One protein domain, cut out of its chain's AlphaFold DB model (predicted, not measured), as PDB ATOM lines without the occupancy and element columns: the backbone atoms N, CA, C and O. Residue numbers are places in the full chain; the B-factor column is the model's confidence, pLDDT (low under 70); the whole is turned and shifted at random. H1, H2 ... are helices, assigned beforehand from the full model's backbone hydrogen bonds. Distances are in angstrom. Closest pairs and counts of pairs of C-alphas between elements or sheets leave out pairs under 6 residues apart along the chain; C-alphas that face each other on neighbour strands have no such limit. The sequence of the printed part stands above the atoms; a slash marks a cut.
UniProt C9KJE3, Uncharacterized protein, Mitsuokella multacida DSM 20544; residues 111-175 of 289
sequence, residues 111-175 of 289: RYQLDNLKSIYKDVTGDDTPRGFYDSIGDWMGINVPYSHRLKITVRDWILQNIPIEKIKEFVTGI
ATOM      1  N   ARG A 111     279.978 271.276 221.562       90.12
ATOM      2  CA  ARG A 111     278.821 272.184 221.609       90.12
ATOM      3  C   ARG A 111     278.798 272.996 222.895       90.12
ATOM      4  O   ARG A 111     278.592 274.201 222.842       90.12
ATOM      5  N   TYR A 112     279.047 272.338 224.025       89.94
ATOM      6  CA  TYR A 112     279.102 272.997 225.325       89.94
ATOM      7  C   TYR A 112     280.277 273.979 225.401       89.94
ATOM      8  O   TYR A 112     280.112 275.099 225.872       89.94
ATOM      9  N   GLN A 113     281.442 273.604 224.858       92.50
ATOM     10  CA  GLN A 113     282.583 274.521 224.766       92.50
ATOM     11  C   GLN A 113     282.243 275.772 223.953       92.50
ATOM     12  O   GLN A 113     282.519 276.881 224.402       92.50
ATOM     13  N   LEU A 114     281.607 275.612 222.791       95.00
ATOM     14  CA  LEU A 114     281.218 276.750 221.963       95.00
ATOM     15  C   LEU A 114     280.168 277.636 222.647       95.00
ATOM     16  O   LEU A 114     280.256 278.858 222.554       95.00
ATOM     17  N   ASP A 115     279.195 277.047 223.342       94.38
ATOM     18  CA  ASP A 115     278.187 277.810 224.083       94.38
ATOM     19  C   ASP A 115     278.810 278.601 225.251       94.38
ATOM     20  O   ASP A 115     278.440 279.758 225.457       94.38
ATOM     21  N   ASN A 116     279.822 278.054 225.934       94.94
ATOM     22  CA  ASN A 116     280.601 278.793 226.933       94.94
ATOM     23  C   ASN A 116     281.403 279.943 226.305       94.94
ATOM     24  O   ASN A 116     281.378 281.060 226.818       94.94
ATOM     25  N   LEU A 117     282.079 279.700 225.176       97.12
ATOM     26  CA  LEU A 117     282.822 280.736 224.448       97.12
ATOM     27  C   LEU A 117     281.905 281.869 223.972       97.12
ATOM     28  O   LEU A 117     282.279 283.035 224.055       97.12
ATOM     29  N   LYS A 118     280.685 281.542 223.538       97.38
ATOM     30  CA  LYS A 118     279.654 282.524 223.185       97.38
ATOM     31  C   LYS A 118     279.241 283.377 224.388       97.38
ATOM     32  O   LYS A 118     279.060 284.578 224.230       97.38
ATOM     33  N   SER A 119     279.110 282.777 225.574       96.94
ATOM     34  CA  SER A 119     278.821 283.526 226.806       96.94
ATOM     35  C   SER A 119     279.940 284.514 227.132       96.94
ATOM     36  O   SER A 119     279.662 285.681 227.366       96.94
ATOM     37  N   ILE A 120     281.204 284.079 227.059       96.94
ATOM     38  CA  ILE A 120     282.355 284.966 227.287       96.94
ATOM     39  C   ILE A 120     282.372 286.092 226.248       96.94
ATOM     40  O   ILE A 120     282.548 287.251 226.606       96.94
ATOM     41  N   TYR A 121     282.150 285.770 224.969       97.94
ATOM     42  CA  TYR A 121     282.071 286.761 223.894       97.94
ATOM     43  C   TYR A 121     280.991 287.818 224.165       97.94
ATOM     44  O   TYR A 121     281.257 289.010 224.008       97.94
ATOM     45  N   LYS A 122     279.800 287.403 224.607       97.50
ATOM     46  CA  LYS A 122     278.731 288.321 225.017       97.50
ATOM     47  C   LYS A 122     279.199 289.238 226.144       97.50
ATOM     48  O   LYS A 122     279.008 290.445 226.045       97.50
ATOM     49  N   ASP A 123     279.822 288.686 227.180       96.94
ATOM     50  CA  ASP A 123     280.245 289.460 228.350       96.94
ATOM     51  C   ASP A 123     281.299 290.522 227.992       96.94
ATOM     52  O   ASP A 123     281.265 291.627 228.528       96.94
ATOM     53  N   VAL A 124     282.209 290.219 227.056       96.00
ATOM     54  CA  VAL A 124     283.288 291.143 226.654       96.00
ATOM     55  C   VAL A 124     282.892 292.121 225.544       96.00
ATOM     56  O   VAL A 124     283.442 293.217 225.485       96.00
ATOM     57  N   THR A 125     281.968 291.753 224.650       95.62
ATOM     58  CA  THR A 125     281.577 292.600 223.501       95.62
ATOM     59  C   THR A 125     280.222 293.286 223.658       95.62
ATOM     60  O   THR A 125     279.939 294.242 222.939       95.62
ATOM     61  N   GLY A 126     279.366 292.792 224.555       96.00
ATOM     62  CA  GLY A 126     277.964 293.194 224.680       96.00
ATOM     63  C   GLY A 126     277.029 292.613 223.607       96.00
ATOM     64  O   GLY A 126     275.820 292.824 223.682       96.00
ATOM     65  N   ASP A 127     277.545 291.878 222.616       94.69
ATOM     66  CA  ASP A 127     276.752 291.274 221.542       94.69
ATOM     67  C   ASP A 127     276.230 289.889 221.951       94.69
ATOM     68  O   ASP A 127     276.960 288.900 221.992       94.69
ATOM     69  N   ASP A 128     274.932 289.824 222.253       94.12
ATOM     70  CA  ASP A 128     274.223 288.597 222.646       94.12
ATOM     71  C   ASP A 128     273.645 287.823 221.448       94.12
ATOM     72  O   ASP A 128     272.954 286.813 221.604       94.12
ATOM     73  N   THR A 129     273.868 288.295 220.220       96.12
ATOM     74  CA  THR A 129     273.277 287.651 219.051       96.12
ATOM     75  C   THR A 129     274.119 286.444 218.624       96.12
ATOM     76  O   THR A 129     275.326 286.563 218.397       96.12
ATOM     77  N   PRO A 130     273.515 285.254 218.412       93.75
ATOM     78  CA  PRO A 130     274.257 284.111 217.881       93.75
ATOM     79  C   PRO A 130     274.909 284.420 216.530       93.75
ATOM     80  O   PRO A 130     276.023 283.981 216.260       93.75
ATOM     81  N   ARG A 131     274.223 285.200 215.686       94.88
ATOM     82  CA  ARG A 131     274.719 285.597 214.366       94.88
ATOM     83  C   ARG A 131     275.940 286.509 214.472       94.88
ATOM     84  O   ARG A 131     276.899 286.250 213.755       94.88
ATOM     85  N   GLY A 132     275.930 287.495 215.367       96.75
ATOM     86  CA  GLY A 132     277.068 288.384 215.583       96.75
ATOM     87  C   GLY A 132     278.303 287.638 216.086       96.75
ATOM     88  O   GLY A 132     279.386 287.812 215.530       96.75
ATOM     89  N   PHE A 133     278.137 286.681 217.008       97.81
ATOM     90  CA  PHE A 133     279.227 285.781 217.404       97.81
ATOM     91  C   PHE A 133     279.777 284.970 216.219       97.81
ATOM     92  O   PHE A 133     280.986 284.914 215.999       97.81
ATOM     93  N   TYR A 134     278.898 284.366 215.416       97.44
ATOM     94  CA  TYR A 134     279.301 283.560 214.260       97.44
ATOM     95  C   TYR A 134     279.961 284.387 213.151       97.44
ATOM     96  O   TYR A 134     280.928 283.928 212.550       97.44
ATOM     97  N   ASP A 135     279.467 285.595 212.875       97.19
ATOM     98  CA  ASP A 135     280.088 286.521 211.921       97.19
ATOM     99  C   ASP A 135     281.445 287.009 212.413       97.19
ATOM    100  O   ASP A 135     282.377 287.069 211.621       97.19
ATOM    101  N   SER A 136     281.593 287.280 213.710       98.06
ATOM    102  CA  SER A 136     282.879 287.649 214.305       98.06
ATOM    103  C   SER A 136     283.911 286.525 214.196       98.06
ATOM    104  O   SER A 136     285.053 286.791 213.830       98.06
ATOM    105  N   ILE A 137     283.510 285.266 214.421       97.88
ATOM    106  CA  ILE A 137     284.376 284.107 214.150       97.88
ATOM    107  C   ILE A 137     284.737 284.050 212.662       97.88
ATOM    108  O   ILE A 137     285.896 283.834 212.322       97.88
ATOM    109  N   GLY A 138     283.756 284.237 211.774       97.31
ATOM    110  CA  GLY A 138     283.977 284.248 210.328       97.31
ATOM    111  C   GLY A 138     284.984 285.308 209.898       97.31
ATOM    112  O   GLY A 138     285.940 285.001 209.189       97.31
ATOM    113  N   ASP A 139     284.814 286.535 210.383       97.62
ATOM    114  CA  ASP A 139     285.721 287.644 210.119       97.62
ATOM    115  C   ASP A 139     287.132 287.369 210.647       97.62
ATOM    116  O   ASP A 139     288.100 287.536 209.903       97.62
ATOM    117  N   TRP A 140     287.258 286.885 211.887       97.50
ATOM    118  CA  TRP A 140     288.543 286.485 212.461       97.50
ATOM    119  C   TRP A 140     289.238 285.434 211.595       97.50
ATOM    120  O   TRP A 140     290.391 285.616 211.226       97.50
ATOM    121  N   MET A 141     288.510 284.397 211.182       96.31
ATOM    122  CA  MET A 141     289.016 283.291 210.367       96.31
ATOM    123  C   MET A 141     289.225 283.640 208.884       96.31
ATOM    124  O   MET A 141     289.805 282.843 208.147       96.31
ATOM    125  N   GLY A 142     288.729 284.788 208.414       94.56
ATOM    126  CA  GLY A 142     288.739 285.142 206.993       94.56
ATOM    127  C   GLY A 142     287.782 284.311 206.132       94.56
ATOM    128  O   GLY A 142     288.036 284.136 204.941       94.56
ATOM    129  N   ILE A 143     286.694 283.788 206.707       94.19
ATOM    130  CA  ILE A 143     285.711 282.947 206.009       94.19
ATOM    131  C   ILE A 143     284.294 283.520 206.111       94.19
ATOM    132  O   ILE A 143     283.912 284.149 207.094       94.19
ATOM    133  N   ASN A 144     283.465 283.241 205.106       94.00
ATOM    134  CA  ASN A 144     282.046 283.583 205.156       94.00
ATOM    135  C   ASN A 144     281.259 282.452 205.827       94.00
ATOM    136  O   ASN A 144     281.154 281.356 205.273       94.00
ATOM    137  N   VAL A 145     280.695 282.719 207.006       95.88
ATOM    138  CA  VAL A 145     279.888 281.734 207.730       95.88
ATOM    139  C   VAL A 145     278.461 281.699 207.160       95.88
ATOM    140  O   VAL A 145     277.707 282.667 207.324       95.88
ATOM    141  N   PRO A 146     278.043 280.580 206.540       95.81
ATOM    142  CA  PRO A 146     276.776 280.482 205.828       95.81
ATOM    143  C   PRO A 146     275.557 280.655 206.739       95.81
ATOM    144  O   PRO A 146     275.560 280.316 207.922       95.81
ATOM    145  N   TYR A 147     274.471 281.150 206.151       94.12
ATOM    146  CA  TYR A 147     273.170 281.224 206.807       94.12
ATOM    147  C   TYR A 147     272.476 279.860 206.835       94.12
ATOM    148  O   TYR A 147     272.642 279.047 205.926       94.12
ATOM    149  N   SER A 148     271.622 279.653 207.841       92.50
ATOM    150  CA  SER A 148     270.893 278.398 208.070       92.50
ATOM    151  C   SER A 148     270.123 277.892 206.846       92.50
ATOM    152  O   SER A 148     270.142 276.696 206.583       92.50
ATOM    153  N   HIS A 149     269.516 278.777 206.048       93.81
ATOM    154  CA  HIS A 149     268.766 278.397 204.841       93.81
ATOM    155  C   HIS A 149     269.622 277.728 203.750       93.81
ATOM    156  O   HIS A 149     269.076 277.104 202.846       93.81
ATOM    157  N   ARG A 150     270.956 277.862 203.806       93.31
ATOM    158  CA  ARG A 150     271.892 277.224 202.862       93.31
ATOM    159  C   ARG A 150     272.442 275.896 203.375       93.31
ATOM    160  O   ARG A 150     273.235 275.263 202.684       93.31
ATOM    161  N   LEU A 151     272.076 275.492 204.591       92.75
ATOM    162  CA  LEU A 151     272.674 274.364 205.290       92.75
ATOM    163  C   LEU A 151     271.641 273.276 205.565       92.75
ATOM    164  O   LEU A 151     270.486 273.543 205.874       92.75
ATOM    165  N   LYS A 152     272.103 272.025 205.522       93.69
ATOM    166  CA  LYS A 152     271.338 270.861 206.003       93.69
ATOM    167  C   LYS A 152     271.500 270.625 207.512       93.69
ATOM    168  O   LYS A 152     270.837 269.762 208.071       93.69
ATOM    169  N   ILE A 153     272.407 271.365 208.149       91.69
ATOM    170  CA  ILE A 153     272.751 271.293 209.573       91.69
ATOM    171  C   ILE A 153     272.606 272.677 210.210       91.69
ATOM    172  O   ILE A 153     272.467 273.682 209.510       91.69
ATOM    173  N   THR A 154     272.659 272.752 211.540       93.88
ATOM    174  CA  THR A 154     272.656 274.051 212.229       93.88
ATOM    175  C   THR A 154     273.949 274.824 211.938       93.88
ATOM    176  O   THR A 154     275.001 274.219 211.738       93.88
ATOM    177  N   VAL A 155     273.905 276.165 211.961       95.44
ATOM    178  CA  VAL A 155     275.115 277.002 211.790       95.44
ATOM    179  C   VAL A 155     276.160 276.674 212.864       95.44
ATOM    180  O   VAL A 155     277.346 276.591 212.566       95.44
ATOM    181  N   ARG A 156     275.709 276.383 214.092       95.19
ATOM    182  CA  ARG A 156     276.557 275.894 215.187       95.19
ATOM    183  C   ARG A 156     277.321 274.628 214.803       95.19
ATOM    184  O   ARG A 156     278.527 274.560 215.005       95.19
ATOM    185  N   ASP A 157     276.621 273.625 214.278       93.00
ATOM    186  CA  ASP A 157     277.258 272.365 213.891       93.00
ATOM    187  C   ASP A 157     278.175 272.556 212.679       93.00
ATOM    188  O   ASP A 157     279.234 271.941 212.621       93.00
ATOM    189  N   TRP A 158     277.822 273.450 211.750       96.00
ATOM    190  CA  TRP A 158     278.701 273.812 210.639       96.00
ATOM    191  C   TRP A 158     280.007 274.438 211.137       96.00
ATOM    192  O   TRP A 158     281.075 274.025 210.695       96.00
ATOM    193  N   ILE A 159     279.946 275.362 212.101       96.44
ATOM    194  CA  ILE A 159     281.141 275.948 212.726       96.44
ATOM    195  C   ILE A 159     282.008 274.855 213.347       96.44
ATOM    196  O   ILE A 159     283.190 274.777 213.038       96.44
ATOM    197  N   LEU A 160     281.421 273.969 214.156       92.62
ATOM    198  CA  LEU A 160     282.162 272.894 214.826       92.62
ATOM    199  C   LEU A 160     282.788 271.878 213.857       92.62
ATOM    200  O   LEU A 160     283.757 271.219 214.218       92.62
ATOM    201  N   GLN A 161     282.241 271.734 212.646       92.25
ATOM    202  CA  GLN A 161     282.788 270.856 211.607       92.25
ATOM    203  C   GLN A 161     283.895 271.511 210.773       92.25
ATOM    204  O   GLN A 161     284.736 270.795 210.238       92.25
ATOM    205  N   ASN A 162     283.886 272.840 210.630       93.44
ATOM    206  CA  ASN A 162     284.766 273.553 209.693       93.44
ATOM    207  C   ASN A 162     285.834 274.409 210.382       93.44
ATOM    208  O   ASN A 162     286.810 274.795 209.745       93.44
ATOM    209  N   ILE A 163     285.659 274.725 211.665       93.56
ATOM    210  CA  ILE A 163     286.546 275.614 212.413       93.56
ATOM    211  C   ILE A 163     287.020 274.888 213.675       93.56
ATOM    212  O   ILE A 163     286.197 274.538 214.526       93.56
ATOM    213  N   PRO A 164     288.339 274.675 213.838       92.75
ATOM    214  CA  PRO A 164     288.883 274.099 215.058       92.75
ATOM    215  C   PRO A 164     288.502 274.934 216.286       92.75
ATOM    216  O   PRO A 164     288.714 276.148 216.310       92.75
ATOM    217  N   ILE A 165     287.990 274.276 217.330       92.50
ATOM    218  CA  ILE A 165     287.530 274.954 218.554       92.50
ATOM    219  C   ILE A 165     288.645 275.767 219.230       92.50
ATOM    220  O   ILE A 165     288.373 276.812 219.813       92.50
ATOM    221  N   GLU A 166     289.903 275.336 219.099       92.69
ATOM    222  CA  GLU A 166     291.061 276.048 219.648       92.69
ATOM    223  C   GLU A 166     291.268 277.418 218.977       92.69
ATOM    224  O   GLU A 166     291.567 278.377 219.681       92.69
ATOM    225  N   LYS A 167     291.002 277.564 217.666       95.62
ATOM    226  CA  LYS A 167     291.067 278.869 216.974       95.62
ATOM    227  C   LYS A 167     289.954 279.818 217.441       95.62
ATOM    228  O   LYS A 167     290.163 281.023 217.557       95.62
ATOM    229  N   ILE A 168     288.773 279.279 217.765       97.25
ATOM    230  CA  ILE A 168     287.661 280.055 218.348       97.25
ATOM    231  C   ILE A 168     287.999 280.472 219.785       97.25
ATOM    232  O   ILE A 168     287.695 281.586 220.203       97.25
ATOM    233  N   LYS A 169     288.645 279.589 220.549       96.69
ATOM    234  CA  LYS A 169     289.114 279.895 221.901       96.69
ATOM    235  C   LYS A 169     290.190 280.981 221.885       96.69
ATOM    236  O   LYS A 169     290.062 281.934 222.644       96.69
ATOM    237  N   GLU A 170     291.187 280.869 221.003       96.25
ATOM    238  CA  GLU A 170     292.212 281.897 220.767       96.25
ATOM    239  C   GLU A 170     291.561 283.259 220.498       96.25
ATOM    240  O   GLU A 170     291.888 284.236 221.166       96.25
ATOM    241  N   PHE A 171     290.561 283.298 219.613       98.06
ATOM    242  CA  PHE A 171     289.803 284.509 219.307       98.06
ATOM    243  C   PHE A 171     289.135 285.130 220.540       98.06
ATOM    244  O   PHE A 171     289.351 286.298 220.857       98.06
ATOM    245  N   VAL A 172     288.330 284.347 221.264       98.06
ATOM    246  CA  VAL A 172     287.559 284.849 222.410       98.06
ATOM    247  C   VAL A 172     288.474 285.267 223.564       98.06
ATOM    248  O   VAL A 172     288.264 286.323 224.160       98.06
ATOM    249  N   THR A 173     289.523 284.493 223.854       97.06
ATOM    250  CA  THR A 173     290.533 284.852 224.862       97.06
ATOM    251  C   THR A 173     291.341 286.081 224.436       97.06
ATOM    252  O   THR A 173     291.675 286.920 225.274       97.06
ATOM    253  N   GLY A 174     291.618 286.240 223.142       97.44
ATOM    254  CA  GLY A 174     292.279 287.422 222.602       97.44
ATOM    255  C   GLY A 174     291.448 288.694 222.781       97.44
ATOM    256  O   GLY A 174     291.980 289.713 223.215       97.44
ATOM    257  N   ILE A 175     290.132 288.626 222.546       97.81
ATOM    258  CA  ILE A 175     289.221 289.751 222.822       97.81
ATOM    259  C   ILE A 175     289.202 290.068 224.319       97.81
ATOM    260  O   ILE A 175     289.350 291.223 224.710       97.81
TER     261      ILE A 175
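Overview. This is residues 111 to 175 of the 289 residues of an uncharacterized protein of Mitsuokella multacida DSM 20544 (UniProt C9KJE3). Two helices, H1 and H4, lie side by side and run the same way; H2 crosses them about at right angles, and H3 lies beside H2 near the first residue of H1. A long loop, residues 142 to 154, swings from the end of H2 round to H3 at one end of the longest axis. The printed part has 65 residues with four named helices, H1 to H4 in chain order, and no named strand: all helix. It is compact, with a radius of gyration of the C-alphas of 11.0 A and spans of 31 by 23 by 21 A.

Along the chain. H1, the longest, holds residues 111 to 125 and measures 20.7 A, from C-alpha 111 at (278.821, 272.184, 221.609). H4, residues 165 to 175, measures 15.5 A and ends with C-alpha 175 at (289.221, 289.751, 222.822). H2, residues 130 to 141, measures 16.6 A. H3, residues 155 to 162, measures 10.5 A.

Arrangement. H1 and H4 touch at a shallow tilt of 14 degrees, the same way; their closest C-alphas, of Tyr 121 and Val 172, are 6.0 A apart. H1 and H2 only just touch, with 3 pairs of C-alphas within 8 A, about perpendicular at 90 degrees; the closest are Lys 118 and Phe 133, 6.6 A. H2 and H4 only just touch, also with 3 pairs, at 84 degrees, closest at Ile 137 and Ile 168, 6.7 A. H2 and H3 are close but not clearly touching. In H1, H2, H3 and H4 every O i to N i+4 pair is within hydrogen-bond range.

Size, cuts and confidence. The C-alphas farthest apart, of Lys 152 and Gly 174, are 31.4 A apart. The printed part has no cut. The link from H2 to H3 is long. No printed residue is under 70 in pLDDT.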